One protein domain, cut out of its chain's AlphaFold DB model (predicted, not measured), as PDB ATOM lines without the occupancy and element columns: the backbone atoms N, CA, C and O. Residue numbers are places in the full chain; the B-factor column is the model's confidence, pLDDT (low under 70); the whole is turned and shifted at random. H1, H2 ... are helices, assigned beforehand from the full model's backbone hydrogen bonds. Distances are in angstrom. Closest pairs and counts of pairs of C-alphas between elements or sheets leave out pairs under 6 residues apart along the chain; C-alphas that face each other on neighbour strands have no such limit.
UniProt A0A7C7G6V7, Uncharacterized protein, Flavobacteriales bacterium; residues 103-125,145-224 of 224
ATOM      1  N   LEU A 103     -62.334 -78.710 -56.956       58.69
ATOM      2  CA  LEU A 103     -62.342 -78.281 -58.357       58.69
ATOM      3  C   LEU A 103     -62.351 -76.762 -58.569       58.69
ATOM      4  O   LEU A 103     -62.000 -76.308 -59.661       58.69
ATOM      5  N   ASP A 104     -62.616 -75.967 -57.537       62.22
ATOM      6  CA  ASP A 104     -62.690 -74.514 -57.665       62.22
ATOM      7  C   ASP A 104     -61.313 -73.852 -57.440       62.22
ATOM      8  O   ASP A 104     -60.595 -74.198 -56.497       62.22
ATOM      9  N   PRO A 105     -60.877 -72.912 -58.305       63.62
ATOM     10  CA  PRO A 105     -59.689 -72.108 -58.035       63.62
ATOM     11  C   PRO A 105     -59.876 -71.300 -56.748       63.62
ATOM     12  O   PRO A 105     -60.812 -70.510 -56.639       63.62
ATOM     13  N   ASP A 106     -58.963 -71.454 -55.793       69.88
ATOM     14  CA  ASP A 106     -59.004 -70.718 -54.533       69.88
ATOM     15  C   ASP A 106     -57.875 -69.692 -54.477       69.88
ATOM     16  O   ASP A 106     -56.729 -70.010 -54.149       69.88
ATOM     17  N   GLN A 107     -58.213 -68.438 -54.782       75.62
ATOM     18  CA  GLN A 107     -57.253 -67.340 -54.736       75.62
ATOM     19  C   GLN A 107     -56.627 -67.184 -53.343       75.62
ATOM     20  O   GLN A 107     -55.442 -66.892 -53.258       75.62
ATOM     21  N   LYS A 108     -57.353 -67.471 -52.250       71.38
ATOM     22  CA  LYS A 108     -56.779 -67.401 -50.896       71.38
ATOM     23  C   LYS A 108     -55.696 -68.457 -50.693       71.38
ATOM     24  O   LYS A 108     -54.703 -68.190 -50.020       71.38
ATOM     25  N   LYS A 109     -55.868 -69.647 -51.273       71.19
ATOM     26  CA  LYS A 109     -54.875 -70.731 -51.241       71.19
ATOM     27  C   LYS A 109     -53.640 -70.376 -52.064       71.19
ATOM     28  O   LYS A 109     -52.528 -70.589 -51.587       71.19
ATOM     29  N   ILE A 110     -53.836 -69.808 -53.256       75.81
ATOM     30  CA  ILE A 110     -52.742 -69.286 -54.090       75.81
ATOM     31  C   ILE A 110     -51.971 -68.223 -53.306       75.81
ATOM     32  O   ILE A 110     -50.776 -68.386 -53.081       75.81
ATOM     33  N   ASP A 111     -52.665 -67.204 -52.796       77.94
ATOM     34  CA  ASP A 111     -52.065 -66.106 -52.039       77.94
ATOM     35  C   ASP A 111     -51.328 -66.618 -50.795       77.94
ATOM     36  O   ASP A 111     -50.241 -66.143 -50.467       77.94
ATOM     37  N   PHE A 112     -51.883 -67.610 -50.093       74.56
ATOM     38  CA  PHE A 112     -51.215 -68.238 -48.957       74.56
ATOM     39  C   PHE A 112     -49.891 -68.890 -49.364       74.56
ATOM     40  O   PHE A 112     -48.866 -68.618 -48.734       74.56
ATOM     41  N   PHE A 113     -49.887 -69.735 -50.401       73.44
ATOM     42  CA  PHE A 113     -48.659 -70.384 -50.855       73.44
ATOM     43  C   PHE A 113     -47.669 -69.362 -51.415       73.44
ATOM     44  O   PHE A 113     -46.485 -69.423 -51.098       73.44
ATOM     45  N   ASP A 114     -48.120 -68.376 -52.179       78.62
ATOM     46  CA  ASP A 114     -47.266 -67.310 -52.699       78.62
ATOM     47  C   ASP A 114     -46.574 -66.548 -51.563       78.62
ATOM     48  O   ASP A 114     -45.347 -66.415 -51.566       78.62
ATOM     49  N   ASN A 115     -47.334 -66.149 -50.538       76.12
ATOM     50  CA  ASN A 115     -46.804 -65.473 -49.356       76.12
ATOM     51  C   ASN A 115     -45.867 -66.371 -48.537       76.12
ATOM     52  O   ASN A 115     -44.803 -65.919 -48.112       76.12
ATOM     53  N   PHE A 116     -46.222 -67.641 -48.323       73.25
ATOM     54  CA  PHE A 116     -45.379 -68.604 -47.613       73.25
ATOM     55  C   PHE A 116     -44.017 -68.753 -48.304       73.25
ATOM     56  O   PHE A 116     -42.974 -68.523 -47.691       73.25
ATOM     57  N   PHE A 117     -44.002 -69.055 -49.603       74.19
ATOM     58  CA  PHE A 117     -42.753 -69.235 -50.343       74.19
ATOM     59  C   PHE A 117     -41.925 -67.944 -50.410       74.19
ATOM     60  O   PHE A 117     -40.698 -68.005 -50.267       74.19
ATOM     61  N   ALA A 118     -42.571 -66.781 -50.548       77.50
ATOM     62  CA  ALA A 118     -41.900 -65.482 -50.539       77.50
ATOM     63  C   ALA A 118     -41.241 -65.161 -49.184       77.50
ATOM     64  O   ALA A 118     -40.066 -64.782 -49.148       77.50
ATOM     65  N   ASN A 119     -41.955 -65.365 -48.071       72.38
ATOM     66  CA  ASN A 119     -41.474 -65.053 -46.720       72.38
ATOM     67  C   ASN A 119     -40.230 -65.859 -46.346       72.38
ATOM     68  O   ASN A 119     -39.277 -65.326 -45.777       72.38
ATOM     69  N   TYR A 120     -40.213 -67.136 -46.719       66.12
ATOM     70  CA  TYR A 120     -39.120 -68.042 -46.389       66.12
ATOM     71  C   TYR A 120     -38.045 -68.152 -47.480       66.12
ATOM     72  O   TYR A 120     -37.069 -68.893 -47.319       66.12
ATOM     73  N   ARG A 121     -38.195 -67.407 -48.587       67.81
ATOM     74  CA  ARG A 121     -37.294 -67.439 -49.753       67.81
ATOM     75  C   ARG A 121     -37.059 -68.869 -50.252       67.81
ATOM     76  O   ARG A 121     -35.921 -69.240 -50.549       67.81
ATOM     77  N   ILE A 122     -38.107 -69.693 -50.256       67.00
ATOM     78  CA  ILE A 122     -38.032 -71.091 -50.687       67.00
ATOM     79  C   ILE A 122     -37.826 -71.106 -52.201       67.00
ATOM     80  O   ILE A 122     -38.680 -70.647 -52.950       67.00
ATOM     81  N   ASN A 123     -36.696 -71.643 -52.655       69.69
ATOM     82  CA  ASN A 123     -36.299 -71.649 -54.070       69.69
ATOM     83  C   ASN A 123     -36.732 -72.926 -54.804       69.69
ATOM     84  O   ASN A 123     -36.078 -73.359 -55.750       69.69
ATOM     85  N   ILE A 124     -37.760 -73.590 -54.298       75.38
ATOM     86  CA  ILE A 124     -38.211 -74.897 -54.759       75.38
ATOM     87  C   ILE A 124     -39.596 -74.744 -55.351       75.38
ATOM     88  O   ILE A 124     -40.388 -73.938 -54.862       75.38
ATOM     89  N   ASN A 125     -39.886 -75.548 -56.371       83.19
ATOM     90  CA  ASN A 125     -41.203 -75.572 -56.972       83.19
ATOM     91  C   ASN A 125     -42.281 -75.930 -55.925       83.19
ATOM     92  O   ASN A 125     -42.140 -76.858 -55.123       83.19
ATOM     93  N   LEU A 145     -55.799 -87.782 -43.922       76.50
ATOM     94  CA  LEU A 145     -56.525 -87.977 -45.185       76.50
ATOM     95  C   LEU A 145     -57.488 -86.846 -45.497       76.50
ATOM     96  O   LEU A 145     -57.764 -86.577 -46.668       76.50
ATOM     97  N   GLN A 146     -57.975 -86.195 -44.443       71.38
ATOM     98  CA  GLN A 146     -58.688 -84.942 -44.556       71.38
ATOM     99  C   GLN A 146     -57.758 -83.967 -45.287       71.38
ATOM    100  O   GLN A 146     -56.641 -83.719 -44.847       71.38
ATOM    101  N   ASP A 147     -58.197 -83.506 -46.455       74.50
ATOM    102  CA  ASP A 147     -57.494 -82.591 -47.359       74.50
ATOM    103  C   ASP A 147     -56.468 -83.207 -48.333       74.50
ATOM    104  O   ASP A 147     -55.983 -82.483 -49.201       74.50
ATOM    105  N   VAL A 148     -56.117 -84.501 -48.279       83.62
ATOM    106  CA  VAL A 148     -55.085 -85.064 -49.192       83.62
ATOM    107  C   VAL A 148     -55.413 -84.807 -50.657       83.62
ATOM    108  O   VAL A 148     -54.556 -84.345 -51.414       83.62
ATOM    109  N   PHE A 149     -56.655 -85.089 -51.052       84.81
ATOM    110  CA  PHE A 149     -57.098 -84.914 -52.430       84.81
ATOM    111  C   PHE A 149     -57.026 -83.450 -52.851       84.81
ATOM    112  O   PHE A 149     -56.465 -83.155 -53.899       84.81
ATOM    113  N   ASP A 150     -57.474 -82.521 -52.008       80.00
ATOM    114  CA  ASP A 150     -57.447 -81.087 -52.310       80.00
ATOM    115  C   ASP A 150     -56.021 -80.535 -52.416       80.00
ATOM    116  O   ASP A 150     -55.736 -79.566 -53.130       80.00
ATOM    117  N   ARG A 151     -55.091 -81.103 -51.650       82.06
ATOM    118  CA  ARG A 151     -53.706 -80.626 -51.581       82.06
ATOM    119  C   ARG A 151     -52.887 -81.200 -52.729       82.06
ATOM    120  O   ARG A 151     -52.111 -80.462 -53.328       82.06
ATOM    121  N   LEU A 152     -53.109 -82.460 -53.089       88.88
ATOM    122  CA  LEU A 152     -52.492 -83.064 -54.268       88.88
ATOM    123  C   LEU A 152     -53.131 -82.568 -55.574       88.88
ATOM    124  O   LEU A 152     -52.425 -82.419 -56.565       88.88
ATOM    125  N   ASP A 153     -54.407 -82.186 -55.571       88.19
ATOM    126  CA  ASP A 153     -55.031 -81.449 -56.672       88.19
ATOM    127  C   ASP A 153     -54.360 -80.085 -56.912       88.19
ATOM    128  O   ASP A 153     -54.086 -79.718 -58.054       88.19
ATOM    129  N   TYR A 154     -53.994 -79.362 -55.847       82.75
ATOM    130  CA  TYR A 154     -53.178 -78.155 -55.994       82.75
ATOM    131  C   TYR A 154     -51.836 -78.474 -56.664       82.75
ATOM    132  O   TYR A 154     -51.439 -77.766 -57.589       82.75
ATOM    133  N   CYS A 155     -51.155 -79.554 -56.259       88.00
ATOM    134  CA  CYS A 155     -49.932 -79.983 -56.945       88.00
ATOM    135  C   CYS A 155     -50.170 -80.194 -58.438       88.00
ATOM    136  O   CYS A 155     -49.325 -79.801 -59.227       88.00
ATOM    137  N   ILE A 156     -51.306 -80.784 -58.816       92.25
ATOM    138  CA  ILE A 156     -51.652 -81.074 -60.210       92.25
ATOM    139  C   ILE A 156     -51.909 -79.783 -60.998       92.25
ATOM    140  O   ILE A 156     -51.334 -79.590 -62.066       92.25
ATOM    141  N   ARG A 157     -52.737 -78.870 -60.473       85.44
ATOM    142  CA  ARG A 157     -53.096 -77.614 -61.161       85.44
ATOM    143  C   ARG A 157     -51.918 -76.694 -61.421       85.44
ATOM    144  O   ARG A 157     -51.902 -76.017 -62.444       85.44
ATOM    145  N   TYR A 158     -51.009 -76.616 -60.456       81.19
ATOM    146  CA  TYR A 158     -49.869 -75.701 -60.481       81.19
ATOM    147  C   TYR A 158     -48.563 -76.435 -60.779       81.19
ATOM    148  O   TYR A 158     -47.482 -75.902 -60.525       81.19
ATOM    149  N   HIS A 159     -48.653 -77.663 -61.297       90.62
ATOM    150  CA  HIS A 159     -47.492 -78.378 -61.794       90.62
ATOM    151  C   HIS A 159     -46.937 -77.647 -63.016       90.62
ATOM    152  O   HIS A 159     -47.635 -77.487 -64.019       90.62
ATOM    153  N   ASP A 160     -45.676 -77.232 -62.922       88.19
ATOM    154  CA  ASP A 160     -44.918 -76.691 -64.042       88.19
ATOM    155  C   ASP A 160     -43.785 -77.669 -64.386       88.19
ATOM    156  O   ASP A 160     -42.827 -77.787 -63.612       88.19
ATOM    157  N   PRO A 161     -43.853 -78.375 -65.528       86.38
ATOM    158  CA  PRO A 161     -42.840 -79.351 -65.912       86.38
ATOM    159  C   PRO A 161     -41.466 -78.731 -66.205       86.38
ATOM    160  O   PRO A 161     -40.480 -79.465 -66.257       86.38
ATOM    161  N   SER A 162     -41.374 -77.411 -66.404       87.31
ATOM    162  CA  SER A 162     -40.103 -76.711 -66.623       87.31
ATOM    163  C   SER A 162     -39.349 -76.403 -65.324       87.31
ATOM    164  O   SER A 162     -38.128 -76.239 -65.344       87.31
ATOM    165  N   GLU A 163     -40.058 -76.376 -64.193       86.94
ATOM    166  CA  GLU A 163     -39.497 -76.061 -62.876       86.94
ATOM    167  C   GLU A 163     -39.491 -77.254 -61.914       86.94
ATOM    168  O   GLU A 163     -38.619 -77.351 -61.046       86.94
ATOM    169  N   SER A 164     -40.474 -78.146 -62.037       89.88
ATOM    170  CA  SER A 164     -40.663 -79.286 -61.145       89.88
ATOM    171  C   SER A 164     -39.615 -80.379 -61.376       89.88
ATOM    172  O   SER A 164     -39.324 -80.797 -62.497       89.88
ATOM    173  N   MET A 165     -39.053 -80.877 -60.277       90.44
ATOM    174  CA  MET A 165     -38.141 -82.018 -60.231       90.44
ATOM    175  C   MET A 165     -38.878 -83.358 -60.092       90.44
ATOM    176  O   MET A 165     -38.238 -84.411 -60.152       90.44
ATOM    177  N   ILE A 166     -40.197 -83.330 -59.876       93.19
ATOM    178  CA  ILE A 166     -41.037 -84.501 -59.630       93.19
ATOM    179  C   ILE A 166     -42.074 -84.596 -60.755       93.19
ATOM    180  O   ILE A 166     -42.930 -83.723 -60.889       93.19
ATOM    181  N   PRO A 167     -42.043 -85.655 -61.582       95.06
ATOM    182  CA  PRO A 167     -43.047 -85.832 -62.624       95.06
ATOM    183  C   PRO A 167     -44.459 -85.834 -62.029       95.06
ATOM    184  O   PRO A 167     -44.698 -86.492 -61.017       95.06
ATOM    185  N   ILE A 168     -45.421 -85.179 -62.685       95.75
ATOM    186  CA  ILE A 168     -46.810 -85.122 -62.188       95.75
ATOM    187  C   ILE A 168     -47.439 -86.524 -62.063       95.75
ATOM    188  O   ILE A 168     -48.345 -86.755 -61.265       95.75
ATOM    189  N   SER A 169     -46.918 -87.500 -62.815       96.69
ATOM    190  CA  SER A 169     -47.311 -88.907 -62.717       96.69
ATOM    191  C   SER A 169     -46.991 -89.537 -61.356       96.69
ATOM    192  O   SER A 169     -47.659 -90.491 -60.965       96.69
ATOM    193  N   GLU A 170     -46.032 -89.004 -60.596       97.31
ATOM    194  CA  GLU A 170     -45.790 -89.423 -59.211       97.31
ATOM    195  C   GLU A 170     -46.915 -88.958 -58.284       97.31
ATOM    196  O   GLU A 170     -47.305 -89.699 -57.382       97.31
ATOM    197  N   VAL A 171     -47.513 -87.788 -58.548       96.50
ATOM    198  CA  VAL A 171     -48.711 -87.322 -57.831       96.50
ATOM    199  C   VAL A 171     -49.881 -88.274 -58.078       96.50
ATOM    200  O   VAL A 171     -50.565 -88.661 -57.132       96.50
ATOM    201  N   TYR A 172     -50.066 -88.716 -59.328       97.50
ATOM    202  CA  TYR A 172     -51.074 -89.721 -59.679       97.50
ATOM    203  C   TYR A 172     -50.857 -91.023 -58.901       97.50
ATOM    204  O   TYR A 172     -51.768 -91.497 -58.229       97.50
ATOM    205  N   LYS A 173     -49.639 -91.580 -58.950       97.56
ATOM    206  CA  LYS A 173     -49.298 -92.823 -58.241       97.56
ATOM    207  C   LYS A 173     -49.562 -92.707 -56.746       97.56
ATOM    208  O   LYS A 173     -50.173 -93.603 -56.178       97.56
ATOM    209  N   LEU A 174     -49.150 -91.601 -56.127       96.38
ATOM    210  CA  LEU A 174     -49.369 -91.372 -54.705       96.38
ATOM    211  C   LEU A 174     -50.863 -91.330 -54.364       96.38
ATOM    212  O   LEU A 174     -51.272 -91.990 -53.416       96.38
ATOM    213  N   LEU A 175     -51.683 -90.612 -55.138       95.56
ATOM    214  CA  LEU A 175     -53.136 -90.583 -54.935       95.56
ATOM    215  C   LEU A 175     -53.753 -91.982 -55.041       95.56
ATOM    216  O   LEU A 175     -54.537 -92.362 -54.174       95.56
ATOM    217  N   VAL A 176     -53.360 -92.756 -56.060       95.62
ATOM    218  CA  VAL A 176     -53.807 -94.146 -56.246       95.62
ATOM    219  C   VAL A 176     -53.424 -95.025 -55.066       95.62
ATOM    220  O   VAL A 176     -54.275 -95.737 -54.536       95.62
ATOM    221  N   GLU A 177     -52.167 -94.961 -54.632       95.44
ATOM    222  CA  GLU A 177     -51.689 -95.713 -53.474       95.44
ATOM    223  C   GLU A 177     -52.454 -95.333 -52.203       95.44
ATOM    224  O   GLU A 177     -52.853 -96.223 -51.457       95.44
ATOM    225  N   ILE A 178     -52.700 -94.038 -51.976       93.50
ATOM    226  CA  ILE A 178     -53.400 -93.553 -50.783       93.50
ATOM    227  C   ILE A 178     -54.827 -94.092 -50.728       93.50
ATOM    228  O   ILE A 178     -55.194 -94.691 -49.718       93.50
ATOM    229  N   TYR A 179     -55.640 -93.901 -51.774       91.62
ATOM    230  CA  TYR A 179     -57.032 -94.353 -51.697       91.62
ATOM    231  C   TYR A 179     -57.135 -95.879 -51.715       91.62
ATOM    232  O   TYR A 179     -57.985 -96.434 -51.022       91.62
ATOM    233  N   THR A 180     -56.244 -96.568 -52.436       93.25
ATOM    234  CA  THR A 180     -56.242 -98.036 -52.467       93.25
ATOM    235  C   THR A 180     -55.887 -98.604 -51.097       93.25
ATOM    236  O   THR A 180     -56.553 -99.525 -50.633       93.25
ATOM    237  N   ASP A 181     -54.863 -98.058 -50.432       92.94
ATOM    238  CA  ASP A 181     -54.469 -98.512 -49.096       92.94
ATOM    239  C   ASP A 181     -55.512 -98.140 -48.035       92.94
ATOM    240  O   ASP A 181     -55.780 -98.938 -47.140       92.94
ATOM    241  N   TYR A 182     -56.142 -96.969 -48.154       88.75
ATOM    242  CA  TYR A 182     -57.144 -96.516 -47.193       88.75
ATOM    243  C   TYR A 182     -58.430 -97.348 -47.225       88.75
ATOM    244  O   TYR A 182     -58.967 -97.696 -46.175       88.75
ATOM    245  N   PHE A 183     -58.918 -97.699 -48.417       88.56
ATOM    246  CA  PHE A 183     -60.165 -98.449 -48.575       88.56
ATOM    247  C   PHE A 183     -59.967 -99.966 -48.672       88.56
ATOM    248  O   PHE A 183     -60.950-100.675 -48.871       88.56
ATOM    249  N   LYS A 184     -58.745-100.493 -48.501       92.38
ATOM    250  CA  LYS A 184     -58.443-101.930 -48.674       92.38
ATOM    251  C   LYS A 184     -59.265-102.867 -47.783       92.38
ATOM    252  O   LYS A 184     -59.527-103.995 -48.181       92.38
ATOM    253  N   ASP A 185     -59.671-102.388 -46.608       91.94
ATOM    254  CA  ASP A 185     -60.437-103.151 -45.616       91.94
ATOM    255  C   ASP A 185     -61.940-102.793 -45.634       91.94
ATOM    256  O   ASP A 185     -62.695-103.188 -44.744       91.94
ATOM    257  N   SER A 186     -62.391-102.019 -46.629       91.88
ATOM    258  CA  SER A 186     -63.796-101.634 -46.787       91.88
ATOM    259  C   SER A 186     -64.664-102.799 -47.276       91.88
ATOM    260  O   SER A 186     -64.207-103.680 -47.998       91.88
ATOM    261  N   ALA A 187     -65.957-102.779 -46.941       90.81
ATOM    262  CA  ALA A 187     -66.924-103.740 -47.474       90.81
ATOM    263  C   ALA A 187     -67.172-103.572 -48.988       90.81
ATOM    264  O   ALA A 187     -67.552-104.537 -49.646       90.81
ATOM    265  N   ASP A 188     -66.948-102.369 -49.530       93.38
ATOM    266  CA  ASP A 188     -67.121-102.039 -50.953       93.38
ATOM    267  C   ASP A 188     -65.846-101.412 -51.542       93.38
ATOM    268  O   ASP A 188     -65.821-100.269 -51.998       93.38
ATOM    269  N   VAL A 189     -64.735-102.154 -51.477       92.50
ATOM    270  CA  VAL A 189     -63.430-101.699 -51.996       92.50
ATOM    271  C   VAL A 189     -63.519-101.283 -53.469       92.50
ATOM    272  O   VAL A 189     -62.918-100.288 -53.869       92.50
ATOM    273  N   GLU A 190     -64.269-102.028 -54.287       91.56
ATOM    274  CA  GLU A 190     -64.397-101.758 -55.722       91.56
ATOM    275  C   GLU A 190     -65.157-100.453 -55.991       91.56
ATOM    276  O   GLU A 190     -64.685 -99.632 -56.783       91.56
ATOM    277  N   GLY A 191     -66.283-100.227 -55.305       92.38
ATOM    278  CA  GLY A 191     -67.058 -98.994 -55.414       92.38
ATOM    279  C   GLY A 191     -66.245 -97.766 -55.015       92.38
ATOM    280  O   GLY A 191     -66.122 -96.829 -55.809       92.38
ATOM    281  N   TYR A 192     -65.599 -97.805 -53.842       90.44
ATOM    282  CA  TYR A 192     -64.759 -96.698 -53.378       90.44
ATOM    283  C   TYR A 192     -63.574 -96.439 -54.307       90.44
ATOM    284  O   TYR A 192     -63.307 -95.287 -54.651       90.44
ATOM    285  N   ASN A 193     -62.869 -97.480 -54.755       90.81
ATOM    286  CA  ASN A 193     -61.740 -97.297 -55.665       90.81
ATOM    287  C   ASN A 193     -62.188 -96.695 -56.997       90.81
ATOM    288  O   ASN A 193     -61.519 -95.803 -57.511       90.81
ATOM    289  N   LYS A 194     -63.332 -97.123 -57.538       93.12
ATOM    290  CA  LYS A 194     -63.886 -96.567 -58.778       93.12
ATOM    291  C   LYS A 194     -64.249 -95.089 -58.633       93.12
ATOM    292  O   LYS A 194     -63.912 -94.297 -59.511       93.12
ATOM    293  N   GLU A 195     -64.911 -94.717 -57.540       92.31
ATOM    294  CA  GLU A 195     -65.291 -93.327 -57.265       92.31
ATOM    295  C   GLU A 195     -64.059 -92.428 -57.101       92.31
ATOM    296  O   GLU A 195     -63.924 -91.417 -57.793       92.31
ATOM    297  N   ASN A 196     -63.103 -92.832 -56.260       92.56
ATOM    298  CA  ASN A 196     -61.879 -92.062 -56.034       92.56
ATOM    299  C   ASN A 196     -61.019 -91.973 -57.296       92.56
ATOM    300  O   ASN A 196     -60.480 -90.911 -57.608       92.56
ATOM    301  N   HIS A 197     -60.928 -93.053 -58.072       95.06
ATOM    302  CA  HIS A 197     -60.239 -93.032 -59.355       95.06
ATOM    303  C   HIS A 197     -60.877 -92.028 -60.325       95.06
ATOM    304  O   HIS A 197     -60.157 -91.277 -60.983       95.06
ATOM    305  N   ALA A 198     -62.213 -91.955 -60.384       94.19
ATOM    306  CA  ALA A 198     -62.911 -90.971 -61.209       94.19
ATOM    307  C   ALA A 198     -62.592 -89.526 -60.783       94.19
ATOM    308  O   ALA A 198     -62.348 -88.682 -61.647       94.19
ATOM    309  N   ILE A 199     -62.517 -89.257 -59.473       92.25
ATOM    310  CA  ILE A 199     -62.112 -87.952 -58.927       92.25
ATOM    311  C   ILE A 199     -60.680 -87.605 -59.357       92.25
ATOM    312  O   ILE A 199     -60.453 -86.533 -59.920       92.25
ATOM    313  N   VAL A 200     -59.721 -88.518 -59.163       95.12
ATOM    314  CA  VAL A 200     -58.322 -88.301 -59.577       95.12
ATOM    315  C   VAL A 200     -58.244 -88.036 -61.079       95.12
ATOM    316  O   VAL A 200     -57.591 -87.091 -61.517       95.12
ATOM    317  N   CYS A 201     -58.956 -88.817 -61.889       96.12
ATOM    318  CA  CYS A 201     -58.993 -88.606 -63.329       96.12
ATOM    319  C   CYS A 201     -59.588 -87.253 -63.724       96.12
ATOM    320  O   CYS A 201     -59.093 -86.637 -64.666       96.12
ATOM    321  N   ALA A 202     -60.606 -86.760 -63.014       94.94
ATOM    322  CA  ALA A 202     -61.153 -85.427 -63.245       94.94
ATOM    323  C   ALA A 202     -60.122 -84.320 -62.954       94.94
ATOM    324  O   ALA A 202     -59.991 -83.393 -63.754       94.94
ATOM    325  N   MET A 203     -59.336 -84.448 -61.877       93.94
ATOM    326  CA  MET A 203     -58.255 -83.504 -61.543       93.94
ATOM    327  C   MET A 203     -57.204 -83.431 -62.663       93.94
ATOM    328  O   MET A 203     -56.846 -82.346 -63.123       93.94
ATOM    329  N   PHE A 204     -56.746 -84.587 -63.157       96.69
ATOM    330  CA  PHE A 204     -55.762 -84.646 -64.243       96.69
ATOM    331  C   PHE A 204     -56.328 -84.178 -65.589       96.69
ATOM    332  O   PHE A 204     -55.624 -83.481 -66.319       96.69
ATOM    333  N   LYS A 205     -57.594 -84.485 -65.906       95.81
ATOM    334  CA  LYS A 205     -58.284 -83.958 -67.099       95.81
ATOM    335  C   LYS A 205     -58.342 -82.429 -67.071       95.81
ATOM    336  O   LYS A 205     -57.945 -81.794 -68.039       95.81
ATOM    337  N   ALA A 206     -58.690 -81.832 -65.932       92.69
ATOM    338  CA  ALA A 206     -58.721 -80.377 -65.789       92.69
ATOM    339  C   ALA A 206     -57.344 -79.708 -65.996       92.69
ATOM    340  O   ALA A 206     -57.273 -78.598 -66.525       92.69
ATOM    341  N   ALA A 207     -56.246 -80.356 -65.591       92.38
ATOM    342  CA  ALA A 207     -54.892 -79.869 -65.875       92.38
ATOM    343  C   ALA A 207     -54.484 -80.087 -67.344       92.38
ATOM    344  O   ALA A 207     -53.875 -79.206 -67.954       92.38
ATOM    345  N   ALA A 208     -54.858 -81.225 -67.930       94.50
ATOM    346  CA  ALA A 208     -54.621 -81.549 -69.334       94.50
ATOM    347  C   ALA A 208     -55.320 -80.560 -70.286       94.50
ATOM    348  O   ALA A 208     -54.697 -80.085 -71.238       94.50
ATOM    349  N   ASP A 209     -56.568 -80.190 -69.984       93.62
ATOM    350  CA  ASP A 209     -57.373 -79.221 -70.743       93.62
ATOM    351  C   ASP A 209     -56.779 -77.804 -70.704       93.62
ATOM    352  O   ASP A 209     -56.991 -77.001 -71.613       93.62
ATOM    353  N   LYS A 210     -55.985 -77.495 -69.672       91.12
ATOM    354  CA  LYS A 210     -55.210 -76.249 -69.551       91.12
ATOM    355  C   LYS A 210     -53.845 -76.311 -70.246       91.12
ATOM    356  O   LYS A 210     -53.086 -75.347 -70.170       91.12
ATOM    357  N   GLY A 211     -53.532 -77.417 -70.923       92.19
ATOM    358  CA  GLY A 211     -52.316 -77.578 -71.718       92.19
ATOM    359  C   GLY A 211     -51.138 -78.219 -70.983       92.19
ATOM    360  O   GLY A 211     -50.031 -78.183 -71.510       92.19
ATOM    361  N   ASN A 212     -51.328 -78.811 -69.796       93.19
ATOM    362  CA  ASN A 212     -50.251 -79.571 -69.158       93.19
ATOM    363  C   ASN A 212     -50.049 -80.918 -69.886       93.19
ATOM    364  O   ASN A 212     -50.864 -81.833 -69.763       93.19
ATOM    365  N   GLU A 213     -48.951 -81.040 -70.637       95.06
ATOM    366  CA  GLU A 213     -48.627 -82.225 -71.449       95.06
ATOM    367  C   GLU A 213     -48.434 -83.493 -70.600       95.06
ATOM    368  O   GLU A 213     -48.961 -84.551 -70.940       95.06
ATOM    369  N   GLN A 214     -47.765 -83.401 -69.444       96.12
ATOM    370  CA  GLN A 214     -47.602 -84.570 -68.573       96.12
ATOM    371  C   GLN A 214     -48.949 -85.034 -67.994       96.12
ATOM    372  O   GLN A 214     -49.171 -86.231 -67.808       96.12
ATOM    373  N   ALA A 215     -49.876 -84.109 -67.724       96.62
ATOM    374  CA  ALA A 215     -51.230 -84.461 -67.313       96.62
ATOM    375  C   ALA A 215     -51.996 -85.167 -68.445       96.62
ATOM    376  O   ALA A 215     -52.681 -86.153 -68.177       96.62
ATOM    377  N   GLN A 216     -51.836 -84.734 -69.703       96.62
ATOM    378  CA  GLN A 216     -52.412 -85.423 -70.867       96.62
ATOM    379  C   GLN A 216     -51.921 -86.873 -70.959       96.62
ATOM    380  O   GLN A 216     -52.734 -87.778 -71.142       96.62
ATOM    381  N   GLU A 217     -50.622 -87.116 -70.759       97.19
ATOM    382  CA  GLU A 217     -50.057 -88.472 -70.731       97.19
ATOM    383  C   GLU A 217     -50.664 -89.332 -69.612       97.19
ATOM    384  O   GLU A 217     -51.015 -90.496 -69.830       97.19
ATOM    385  N   VAL A 218     -50.826 -88.765 -68.410       97.56
ATOM    386  CA  VAL A 218     -51.469 -89.464 -67.286       97.56
ATOM    387  C   VAL A 218     -52.914 -89.823 -67.626       97.56
ATOM    388  O   VAL A 218     -53.314 -90.965 -67.389       97.56
ATOM    389  N   VAL A 219     -53.679 -88.894 -68.206       97.69
ATOM    390  CA  VAL A 219     -55.069 -89.135 -68.618       97.69
ATOM    391  C   VAL A 219     -55.141 -90.237 -69.671       97.69
ATOM    392  O   VAL A 219     -55.877 -91.201 -69.485       97.69
ATOM    393  N   GLN A 220     -54.348 -90.142 -70.741       96.88
ATOM    394  CA  GLN A 220     -54.345 -91.125 -71.830       96.88
ATOM    395  C   GLN A 220     -54.027 -92.539 -71.341       96.88
ATOM    396  O   GLN A 220     -54.606 -93.510 -71.820       96.88
ATOM    397  N   LYS A 221     -53.096 -92.661 -70.391       96.81
ATOM    398  CA  LYS A 221     -52.649 -93.961 -69.895       96.81
ATOM    399  C   LYS A 221     -53.584 -94.564 -68.851       96.81
ATOM    400  O   LYS A 221     -53.682 -95.787 -68.781       96.81
ATOM    401  N   ASN A 222     -54.200 -93.736 -68.007       96.19
ATOM    402  CA  ASN A 222     -54.824 -94.225 -66.779       96.19
ATOM    403  C   ASN A 222     -56.300 -93.849 -66.611       96.19
ATOM    404  O   ASN A 222     -56.910 -94.343 -65.673       96.19
ATOM    405  N   CYS A 223     -56.870 -93.001 -67.472       93.69
ATOM    406  CA  CYS A 223     -58.228 -92.469 -67.319       93.69
ATOM    407  C   CYS A 223     -59.088 -92.704 -68.575       93.69
ATOM    408  O   CYS A 223     -59.443 -91.719 -69.241       93.69
ATOM    409  N   PRO A 224     -59.392 -93.977 -68.902       76.94
ATOM    410  CA  PRO A 224     -60.181 -94.348 -70.077       76.94
ATOM    411  C   PRO A 224     -61.618 -93.806 -70.052       76.94
ATOM    412  O   PRO A 224     -62.122 -93.430 -68.964       76.94
TER     413      PRO A 224
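What this domain is: This is residues 103 to 125 and 145 to 224 of the 224 residues of an uncharacterized protein of Flavobacteriales bacterium (UniProt A0A7C7G6V7). Two long helices, H3 and H4, fold back on each other as a hairpin, and two shorter ones, H2 and H5, pack on opposite sides of it near the end where H3 begins and H4 ends; these four make an up-and-down bundle. H1 lies off to one side of this body and touches no other helix, and residues 111 to 116 and 118 to 123 stick out. The printed part has 103 residues, with five named helices in the order H1, H2, H3, H4, H5 and no named strand; its class is all helix. The whole is compact, with a radius of gyration of the C-alphas of 14.8 A, but elongated, spanning 46 by 28 by 24 A.

How they stand to each other: H1, residues 107 to 120, is apart from H2, residues 148 to 157, which comes after the cut. H2 and H3, residues 168 to 183, form a helical hairpin; they touch at a shallow tilt of 16 degrees, opposite ways, their closest C-alphas being those of Ile 156 and Ile 168, 6.6 A apart. H3 touches H2 with residues 168 to 175 alone. H3 and H4, residues 189 to 209, form the next hairpin, at a shallow tilt of 19 degrees, with the closest C-alphas, those of Phe 183 and Val 189, 5.7 A apart. H4 touches H2 with residues 203 to 207 alone, at a shallow tilt of 25 degrees, the same way; the closest C-alphas are those of Arg 157 and Ala 207, 5.5 A apart. H4 and H5, residues 213 to 222, form a hairpin at a shallow tilt of 27 degrees, and the C-alphas of Ala 208 and Gln 216, their closest, are 4.7 A apart. H5 touches H3 at a steep tilt of 38 degrees, the same way, with Ser 169 and Val 218 closest, their C-alphas 6.2 A apart. In H1, H2, H3, H4 and H5 every O i to N i+4 pair is within hydrogen-bond range.

Where its parts are: H1 begins at C-alpha 107, at (-57.253, -67.340, -54.736), and is 20.0 A long from first to last C-alpha. H2 measures 14.2 A and H3 23.3 A. H4, the longest, measures 29.9 A from C-alpha 189 at (-63.430, -101.699, -51.996). H5 measures 14.3 A and ends at C-alpha 222, at (-54.824, -94.225, -66.779).

The domain as a whole: The two C-alphas farthest apart, those of Arg 121 and Ala 187, are 46.9 A apart. Residues 126 to 144 are not printed, and C-alphas 125 and 145 are 23.0 A apart across the cut. The links H3 to H4 and H4 to H5 are tight, and H2 to H3 is short. The mean pLDDT of the printed part is 87.1; residues 103 to 106 and 120 to 123 are under 70.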